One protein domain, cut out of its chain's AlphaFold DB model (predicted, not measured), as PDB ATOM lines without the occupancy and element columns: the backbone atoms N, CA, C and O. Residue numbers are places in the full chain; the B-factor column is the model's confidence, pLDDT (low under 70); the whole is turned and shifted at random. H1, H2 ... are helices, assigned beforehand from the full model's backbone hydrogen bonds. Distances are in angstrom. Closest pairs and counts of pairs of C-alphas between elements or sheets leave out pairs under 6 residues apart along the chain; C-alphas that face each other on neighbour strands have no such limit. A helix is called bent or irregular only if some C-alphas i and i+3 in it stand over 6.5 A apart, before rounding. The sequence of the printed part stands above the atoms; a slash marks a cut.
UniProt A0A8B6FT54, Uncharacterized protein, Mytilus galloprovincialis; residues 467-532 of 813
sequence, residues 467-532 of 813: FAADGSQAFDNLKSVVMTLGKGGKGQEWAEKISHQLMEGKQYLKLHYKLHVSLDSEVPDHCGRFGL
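What this domain is: This is residues 467 to 532 of the 813 residues of an uncharacterized protein of Mytilus galloprovincialis (UniProt A0A8B6FT54). Two long helices, H1 and H2, run side by side in opposite ways as a helical hairpin. Beyond the far end of H2, the short H3 and a curled tail, residues 517 to 532, extend the length. The printed part has 66 residues with three named helices, H1, H2 and H3 in chain order, and no named strand; its class is all helix. It is loose, with a radius of gyration of the C-alphas of 15.3 A, and spans 45 by 24 by 17 A.

Where its parts are: H1, residues 467 to 490, begins at C-alpha 467 (20.635, -61.498, -0.684) and is 30.7 A long. It is only just irregular: C-alphas 487 and 490 are 6.7 A apart. H2, residues 492 to 511, is 28.3 A long and ends at C-alpha 511 (25.951, -48.001, 2.127). H3, residues 513 to 516, is 5.2 A long.

How they stand to each other: H1 and H2 touch, their closest C-alphas being those of Gly 486 and Ala 495, 5.0 A apart. Their tilt is shallow, 12 degrees, opposite ways. H2 and H3 meet only through their link; H1 and H3 are apart. Every O i to N i+4 pair is within hydrogen-bond range in H2, and 19 of 20 in H1; H3 is too short for such a pair.

The domain as a whole: The two C-alphas farthest apart, those of Gly 489 and Leu 519, are 45.2 A apart. The printed part has no cut, and both links are tight. The mean pLDDT of the printed part is 73.3; residues 467 to 470 and 510 to 532 are under 70.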
ATOM      1  N   PHE A 467      21.618 -62.332  -1.379       55.47
ATOM      2  CA  PHE A 467      20.635 -61.498  -0.684       55.47
ATOM      3  C   PHE A 467      20.786 -60.012  -1.033       55.47
ATOM      4  O   PHE A 467      19.789 -59.348  -1.309       55.47
ATOM      5  N   ALA A 468      22.011 -59.488  -1.147       61.62
ATOM      6  CA  ALA A 468      22.217 -58.131  -1.659       61.62
ATOM      7  C   ALA A 468      21.881 -58.002  -3.158       61.62
ATOM      8  O   ALA A 468      21.497 -56.921  -3.616       61.62
ATOM      9  N   ALA A 469      22.014 -59.081  -3.937       60.78
ATOM     10  CA  ALA A 469      21.613 -59.117  -5.341       60.78
ATOM     11  C   ALA A 469      20.084 -59.157  -5.519       60.78
ATOM     12  O   ALA A 469      19.553 -58.385  -6.320       60.78
ATOM     13  N   ASP A 470      19.397 -60.005  -4.760       67.69
ATOM     14  CA  ASP A 470      17.950 -60.212  -4.808       67.69
ATOM     15  C   ASP A 470      17.212 -59.046  -4.148       67.69
ATOM     16  O   ASP A 470      16.236 -58.558  -4.705       67.69
ATOM     17  N   GLY A 471      17.735 -58.488  -3.051       76.38
ATOM     18  CA  GLY A 471      17.267 -57.221  -2.485       76.38
ATOM     19  C   GLY A 471      17.444 -56.054  -3.462       76.38
ATOM     20  O   GLY A 471      16.514 -55.279  -3.679       76.38
ATOM     21  N   SER A 472      18.592 -55.965  -4.153       77.62
ATOM     22  CA  SER A 472      18.768 -54.967  -5.222       77.62
ATOM     23  C   SER A 472      17.729 -55.139  -6.336       77.62
ATOM     24  O   SER A 472      17.167 -54.145  -6.792       77.62
ATOM     25  N   GLN A 473      17.454 -56.386  -6.736       78.94
ATOM     26  CA  GLN A 473      16.456 -56.739  -7.743       78.94
ATOM     27  C   GLN A 473      15.021 -56.459  -7.261       78.94
ATOM     28  O   GLN A 473      14.195 -56.031  -8.059       78.94
ATOM     29  N   ALA A 474      14.727 -56.634  -5.971       84.56
ATOM     30  CA  ALA A 474      13.434 -56.320  -5.371       84.56
ATOM     31  C   ALA A 474      13.141 -54.816  -5.431       84.56
ATOM     32  O   ALA A 474      12.056 -54.438  -5.856       84.56
ATOM     33  N   PHE A 475      14.119 -53.952  -5.132       88.94
ATOM     34  CA  PHE A 475      13.977 -52.505  -5.349       88.94
ATOM     35  C   PHE A 475      13.763 -52.144  -6.831       88.94
ATOM     36  O   PHE A 475      12.957 -51.267  -7.134       88.94
ATOM     37  N   ASP A 476      14.434 -52.829  -7.765       86.00
ATOM     38  CA  ASP A 476      14.227 -52.607  -9.207       86.00
ATOM     39  C   ASP A 476      12.833 -53.077  -9.675       86.00
ATOM     40  O   ASP A 476      12.219 -52.449 -10.540       86.00
ATOM     41  N   ASN A 477      12.290 -54.130  -9.055       90.44
ATOM     42  CA  ASN A 477      10.926 -54.608  -9.282       90.44
ATOM     43  C   ASN A 477       9.876 -53.671  -8.648       90.44
ATOM     44  O   ASN A 477       8.877 -53.353  -9.286       90.44
ATOM     45  N   LEU A 478      10.101 -53.172  -7.428       91.62
ATOM     46  CA  LEU A 478       9.229 -52.175  -6.789       91.62
ATOM     47  C   LEU A 478       9.164 -50.894  -7.626       91.62
ATOM     48  O   LEU A 478       8.080 -50.366  -7.860       91.62
ATOM     49  N   LYS A 479      10.303 -50.444  -8.167       89.94
ATOM     50  CA  LYS A 479      10.352 -49.299  -9.081       89.94
ATOM     51  C   LYS A 479       9.542 -49.535 -10.361       89.94
ATOM     52  O   LYS A 479       8.838 -48.629 -10.799       89.94
ATOM     53  N   SER A 480       9.568 -50.734 -10.953       89.75
ATOM     54  CA  SER A 480       8.747 -51.022 -12.141       89.75
ATOM     55  C   SER A 480       7.245 -51.091 -11.828       89.75
ATOM     56  O   SER A 480       6.441 -50.613 -12.632       89.75
ATOM     57  N   VAL A 481       6.857 -51.573 -10.640       93.50
ATOM     58  CA  VAL A 481       5.471 -51.502 -10.142       93.50
ATOM     59  C   VAL A 481       5.035 -50.047  -9.944       93.50
ATOM     60  O   VAL A 481       3.988 -49.659 -10.455       93.50
ATOM     61  N   VAL A 482       5.852 -49.208  -9.301       93.19
ATOM     62  CA  VAL A 482       5.567 -47.774  -9.089       93.19
ATOM     63  C   VAL A 482       5.382 -47.026 -10.415       93.19
ATOM     64  O   VAL A 482       4.374 -46.345 -10.594       93.19
ATOM     65  N   MET A 483       6.271 -47.229 -11.396       89.81
ATOM     66  CA  MET A 483       6.119 -46.648 -12.741       89.81
ATOM     67  C   MET A 483       4.893 -47.187 -13.503       89.81
ATOM     68  O   MET A 483       4.403 -46.530 -14.423       89.81
ATOM     69  N   THR A 484       4.385 -48.369 -13.139       91.88
ATOM     70  CA  THR A 484       3.145 -48.932 -13.698       91.88
ATOM     71  C   THR A 484       1.912 -48.309 -13.041       91.88
ATOM     72  O   THR A 484       0.980 -47.931 -13.743       91.88
ATOM     73  N   LEU A 485       1.925 -48.115 -11.718       91.12
ATOM     74  CA  LEU A 485       0.847 -47.458 -10.967       91.12
ATOM     75  C   LEU A 485       0.712 -45.965 -11.310       91.12
ATOM     76  O   LEU A 485      -0.409 -45.473 -11.427       91.12
ATOM     77  N   GLY A 486       1.824 -45.261 -11.553       92.25
ATOM     78  CA  GLY A 486       1.801 -43.880 -12.052       92.25
ATOM     79  C   GLY A 486       1.029 -43.759 -13.366       92.25
ATOM     80  O   GLY A 486       0.051 -43.016 -13.456       92.25
ATOM     81  N   LYS A 487       1.396 -44.587 -14.354       89.19
ATOM     82  CA  LYS A 487       0.692 -44.700 -15.646       89.19
ATOM     83  C   LYS A 487      -0.743 -45.221 -15.519       89.19
ATOM     84  O   LYS A 487      -1.579 -44.890 -16.349       89.19
ATOM     85  N   GLY A 488      -1.019 -46.027 -14.495       86.25
ATOM     86  CA  GLY A 488      -2.335 -46.590 -14.189       86.25
ATOM     87  C   GLY A 488      -3.296 -45.646 -13.457       86.25
ATOM     88  O   GLY A 488      -4.397 -46.076 -13.131       86.25
ATOM     89  N   GLY A 489      -2.902 -44.394 -13.187       81.50
ATOM     90  CA  GLY A 489      -3.785 -43.367 -12.618       81.50
ATOM     91  C   GLY A 489      -3.253 -42.629 -11.387       81.50
ATOM     92  O   GLY A 489      -3.918 -41.711 -10.922       81.50
ATOM     93  N   LYS A 490      -2.070 -42.974 -10.852       85.75
ATOM     94  CA  LYS A 490      -1.438 -42.202  -9.757       85.75
ATOM     95  C   LYS A 490      -0.609 -40.995 -10.221       85.75
ATOM     96  O   LYS A 490      -0.213 -40.195  -9.384       85.75
ATOM     97  N   GLY A 491      -0.377 -40.844 -11.525       89.44
ATOM     98  CA  GLY A 491       0.373 -39.727 -12.103       89.44
ATOM     99  C   GLY A 491       1.881 -39.984 -12.215       89.44
ATOM    100  O   GLY A 491       2.451 -40.833 -11.526       89.44
ATOM    101  N   GLN A 492       2.522 -39.250 -13.127       88.50
ATOM    102  CA  GLN A 492       3.960 -39.349 -13.410       88.50
ATOM    103  C   GLN A 492       4.796 -38.850 -12.217       88.50
ATOM    104  O   GLN A 492       5.664 -39.569 -11.733       88.50
ATOM    105  N   GLU A 493       4.463 -37.666 -11.699       89.50
ATOM    106  CA  GLU A 493       5.150 -36.990 -10.589       89.50
ATOM    107  C   GLU A 493       5.185 -37.838  -9.306       89.50
ATOM    108  O   GLU A 493       6.242 -38.027  -8.705       89.50
ATOM    109  N   TRP A 494       4.054 -38.448  -8.928       95.56
ATOM    110  CA  TRP A 494       3.997 -39.391  -7.806       95.56
ATOM    111  C   TRP A 494       4.930 -40.589  -8.022       95.56
ATOM    112  O   TRP A 494       5.666 -40.978  -7.115       95.56
ATOM    113  N   ALA A 495       4.937 -41.166  -9.227       91.19
ATOM    114  CA  ALA A 495       5.783 -42.317  -9.526       91.19
ATOM    115  C   ALA A 495       7.276 -41.959  -9.534       91.19
ATOM    116  O   ALA A 495       8.098 -42.797  -9.162       91.19
ATOM    117  N   GLU A 496       7.632 -40.729  -9.900       88.31
ATOM    118  CA  GLU A 496       8.999 -40.212  -9.833       88.31
ATOM    119  C   GLU A 496       9.420 -39.924  -8.382       88.31
ATOM    120  O   GLU A 496      10.471 -40.411  -7.962       88.31
ATOM    121  N   LYS A 497       8.559 -39.293  -7.570       93.69
ATOM    122  CA  LYS A 497       8.775 -39.071  -6.127       93.69
ATOM    123  C   LYS A 497       8.986 -40.378  -5.354       93.69
ATOM    124  O   LYS A 497       9.990 -40.530  -4.658       93.69
ATOM    125  N   ILE A 498       8.102 -41.365  -5.520       92.81
ATOM    126  CA  ILE A 498       8.261 -42.680  -4.873       92.81
ATOM    127  C   ILE A 498       9.464 -43.444  -5.463       92.81
ATOM    128  O   ILE A 498      10.173 -44.147  -4.741       92.81
ATOM    129  N   SER A 499       9.773 -43.270  -6.754       88.75
ATOM    130  CA  SER A 499      10.994 -43.822  -7.365       88.75
ATOM    131  C   SER A 499      12.291 -43.201  -6.842       88.75
ATOM    132  O   SER A 499      13.332 -43.854  -6.963       88.75
ATOM    133  N   HIS A 500      12.254 -41.971  -6.323       88.69
ATOM    134  CA  HIS A 500      13.375 -41.317  -5.648       88.69
ATOM    135  C   HIS A 500      13.570 -41.929  -4.259       88.69
ATOM    136  O   HIS A 500      14.613 -42.528  -4.001       88.69
ATOM    137  N   GLN A 501      12.514 -41.951  -3.440       90.06
ATOM    138  CA  GLN A 501      12.528 -42.536  -2.093       90.06
ATOM    139  C   GLN A 501      12.947 -44.018  -2.085       90.06
ATOM    140  O   GLN A 501      13.731 -44.447  -1.239       90.06
ATOM    141  N   LEU A 502      12.509 -44.812  -3.074       89.31
ATOM    142  CA  LEU A 502      12.975 -46.194  -3.250       89.31
ATOM    143  C   LEU A 502      14.474 -46.286  -3.584       89.31
ATOM    144  O   LEU A 502      15.131 -47.238  -3.164       89.31
ATOM    145  N   MET A 503      15.033 -45.333  -4.333       83.75
ATOM    146  CA  MET A 503      16.470 -45.292  -4.630       83.75
ATOM    147  C   MET A 503      17.287 -44.835  -3.418       83.75
ATOM    148  O   MET A 503      18.347 -45.405  -3.163       83.75
ATOM    149  N   GLU A 504      16.779 -43.879  -2.641       81.94
ATOM    150  CA  GLU A 504      17.380 -43.431  -1.381       81.94
ATOM    151  C   GLU A 504      17.403 -44.561  -0.351       81.94
ATOM    152  O   GLU A 504      18.473 -44.891   0.152       81.94
ATOM    153  N   GLY A 505      16.280 -45.254  -0.126       81.62
ATOM    154  CA  GLY A 505      16.219 -46.434   0.746       81.62
ATOM    155  C   GLY A 505      17.150 -47.565   0.286       81.62
ATOM    156  O   GLY A 505      17.885 -48.143   1.091       81.62
ATOM    157  N   LYS A 506      17.215 -47.829  -1.029       82.25
ATOM    158  CA  LYS A 506      18.169 -48.784  -1.627       82.25
ATOM    159  C   LYS A 506      19.625 -48.381  -1.373       82.25
ATOM    160  O   LYS A 506      20.471 -49.246  -1.145       82.25
ATOM    161  N   GLN A 507      19.937 -47.087  -1.426       74.31
ATOM    162  CA  GLN A 507      21.276 -46.554  -1.174       74.31
ATOM    163  C   GLN A 507      21.619 -46.557   0.322       74.31
ATOM    164  O   GLN A 507      22.743 -46.913   0.688       74.31
ATOM    165  N   TYR A 508      20.644 -46.251   1.177       78.94
ATOM    166  CA  TYR A 508      20.754 -46.264   2.628       78.94
ATOM    167  C   TYR A 508      21.102 -47.665   3.149       78.94
ATOM    168  O   TYR A 508      22.176 -47.859   3.721       78.94
ATOM    169  N   LEU A 509      20.271 -48.669   2.846       73.81
ATOM    170  CA  LEU A 509      20.492 -50.060   3.268       73.81
ATOM    171  C   LEU A 509      21.807 -50.645   2.724       73.81
ATOM    172  O   LEU A 509      22.447 -51.476   3.368       73.81
ATOM    173  N   LYS A 510      22.241 -50.198   1.540       68.75
ATOM    174  CA  LYS A 510      23.463 -50.683   0.885       68.75
ATOM    175  C   LYS A 510      24.753 -50.060   1.432       68.75
ATOM    176  O   LYS A 510      25.782 -50.737   1.408       68.75
ATOM    177  N   LEU A 511      24.734 -48.788   1.849       61.03
ATOM    178  CA  LEU A 511      25.951 -48.001   2.127       61.03
ATOM    179  C   LEU A 511      25.994 -47.309   3.496       61.03
ATOM    180  O   LEU A 511      27.092 -47.006   3.955       61.03
ATOM    181  N   HIS A 512      24.846 -47.006   4.104       59.09
ATOM    182  CA  HIS A 512      24.748 -46.218   5.337       59.09
ATOM    183  C   HIS A 512      24.341 -47.066   6.540       59.09
ATOM    184  O   HIS A 512      24.999 -46.976   7.566       59.09
ATOM    185  N   TYR A 513      23.322 -47.923   6.415       67.25
ATOM    186  CA  TYR A 513      22.774 -48.728   7.519       67.25
ATOM    187  C   TYR A 513      23.862 -49.427   8.355       67.25
ATOM    188  O   TYR A 513      23.897 -49.292   9.571       67.25
ATOM    189  N   LYS A 514      24.846 -50.061   7.698       59.19
ATOM    190  CA  LYS A 514      25.992 -50.734   8.348       59.19
ATOM    191  C   LYS A 514      26.885 -49.839   9.225       59.19
ATOM    192  O   LYS A 514      27.690 -50.378   9.970       59.19
ATOM    193  N   LEU A 515      26.800 -48.520   9.067       55.41
ATOM    194  CA  LEU A 515      27.546 -47.509   9.825       55.41
ATOM    195  C   LEU A 515      26.725 -46.969  10.999       55.41
ATOM    196  O   LEU A 515      27.287 -46.462  11.956       55.41
ATOM    197  N   HIS A 516      25.397 -47.059  10.906       58.94
ATOM    198  CA  HIS A 516      24.496 -46.667  11.983       58.94
ATOM    199  C   HIS A 516      24.304 -47.797  13.005       58.94
ATOM    200  O   HIS A 516      23.940 -47.500  14.135       58.94
ATOM    201  N   VAL A 517      24.607 -49.056  12.647       56.56
ATOM    202  CA  VAL A 517      24.638 -50.189  13.592       56.56
ATOM    203  C   VAL A 517      25.779 -50.030  14.610       56.56
ATOM    204  O   VAL A 517      26.883 -50.542  14.413       56.56
ATOM    205  N   SER A 518      25.497 -49.338  15.711       49.94
ATOM    206  CA  SER A 518      26.342 -49.206  16.905       49.94
ATOM    207  C   SER A 518      25.894 -50.195  17.987       49.94
ATOM    208  O   SER A 518      24.759 -50.655  17.961       49.94
ATOM    209  N   LEU A 519      26.752 -50.564  18.951       44.94
ATOM    210  CA  LEU A 519      26.352 -51.509  20.016       44.94
ATOM    211  C   LEU A 519      25.160 -50.989  20.831       44.94
ATOM    212  O   LEU A 519      24.226 -51.746  21.079       44.94
ATOM    213  N   ASP A 520      25.178 -49.704  21.165       50.00
ATOM    214  CA  ASP A 520      24.061 -48.965  21.741       50.00
ATOM    215  C   ASP A 520      23.650 -47.866  20.753       50.00
ATOM    216  O   ASP A 520      24.510 -47.165  20.215       50.00
ATOM    217  N   SER A 521      22.353 -47.743  20.469       55.78
ATOM    218  CA  SER A 521      21.785 -46.732  19.569       55.78
ATOM    219  C   SER A 521      20.374 -46.374  20.024       55.78
ATOM    220  O   SER A 521      19.623 -47.252  20.445       55.78
ATOM    221  N   GLU A 522      19.997 -45.104  19.898       49.09
ATOM    222  CA  GLU A 522      18.654 -44.609  20.245       49.09
ATOM    223  C   GLU A 522      17.589 -44.996  19.198       49.09
ATOM    224  O   GLU A 522      16.392 -44.885  19.450       49.09
ATOM    225  N   VAL A 523      18.011 -45.487  18.026       52.56
ATOM    226  CA  VAL A 523      17.121 -46.008  16.979       52.56
ATOM    227  C   VAL A 523      17.141 -47.545  17.009       52.56
ATOM    228  O   VAL A 523      18.207 -48.120  16.777       52.56
ATOM    229  N   PRO A 524      16.003 -48.237  17.237       50.22
ATOM    230  CA  PRO A 524      15.963 -49.696  17.410       50.22
ATOM    231  C   PRO A 524      16.609 -50.505  16.276       50.22
ATOM    232  O   PRO A 524      17.459 -51.351  16.546       50.22
ATOM    233  N   ASP A 525      16.298 -50.187  15.011       51.41
ATOM    234  CA  ASP A 525      16.875 -50.851  13.825       51.41
ATOM    235  C   ASP A 525      18.400 -50.656  13.688       51.41
ATOM    236  O   ASP A 525      19.066 -51.348  12.916       51.41
ATOM    237  N   HIS A 526      18.968 -49.698  14.422       58.69
ATOM    238  CA  HIS A 526      20.387 -49.346  14.417       58.69
ATOM    239  C   HIS A 526      21.101 -49.759  15.712       58.69
ATOM    240  O   HIS A 526      22.315 -49.611  15.823       58.69
ATOM    241  N   CYS A 527      20.389 -50.295  16.703       51.94
ATOM    242  CA  CYS A 527      20.986 -50.705  17.964       51.94
ATOM    243  C   CYS A 527      21.398 -52.179  17.905       51.94
ATOM    244  O   CYS A 527      20.569 -53.081  17.829       51.94
ATOM    245  N   GLY A 528      22.701 -52.438  17.968       47.62
ATOM    246  CA  GLY A 528      23.289 -53.772  17.983       47.62
ATOM    247  C   GLY A 528      22.882 -54.592  19.206       47.62
ATOM    248  O   GLY A 528      22.755 -55.808  19.086       47.62
ATOM    249  N   ARG A 529      22.619 -53.954  20.357       42.66
ATOM    250  CA  ARG A 529      21.969 -54.608  21.500       42.66
ATOM    251  C   ARG A 529      20.483 -54.834  21.251       42.66
ATOM    252  O   ARG A 529      20.071 -55.973  21.385       42.66
ATOM    253  N   PHE A 530      19.698 -53.845  20.819       39.88
ATOM    254  CA  PHE A 530      18.244 -54.020  20.615       39.88
ATOM    255  C   PHE A 530      17.927 -55.063  19.519       39.88
ATOM    256  O   PHE A 530      17.056 -55.911  19.676       39.88
ATOM    257  N   GLY A 531      18.731 -55.111  18.450       37.28
ATOM    258  CA  GLY A 531      18.696 -56.152  17.411       37.28
ATOM    259  C   GLY A 531      19.253 -57.527  17.828       37.28
ATOM    260  O   GLY A 531      19.323 -58.439  16.996       37.28
ATOM    261  N   LEU A 532      19.672 -57.688  19.089       35.88
ATOM    262  CA  LEU A 532      20.098 -58.947  19.721       35.88
ATOM    263  C   LEU A 532      19.388 -59.228  21.068       35.88
ATOM    264  O   LEU A 532      19.543 -60.323  21.607       35.88
TER     265      LEU A 532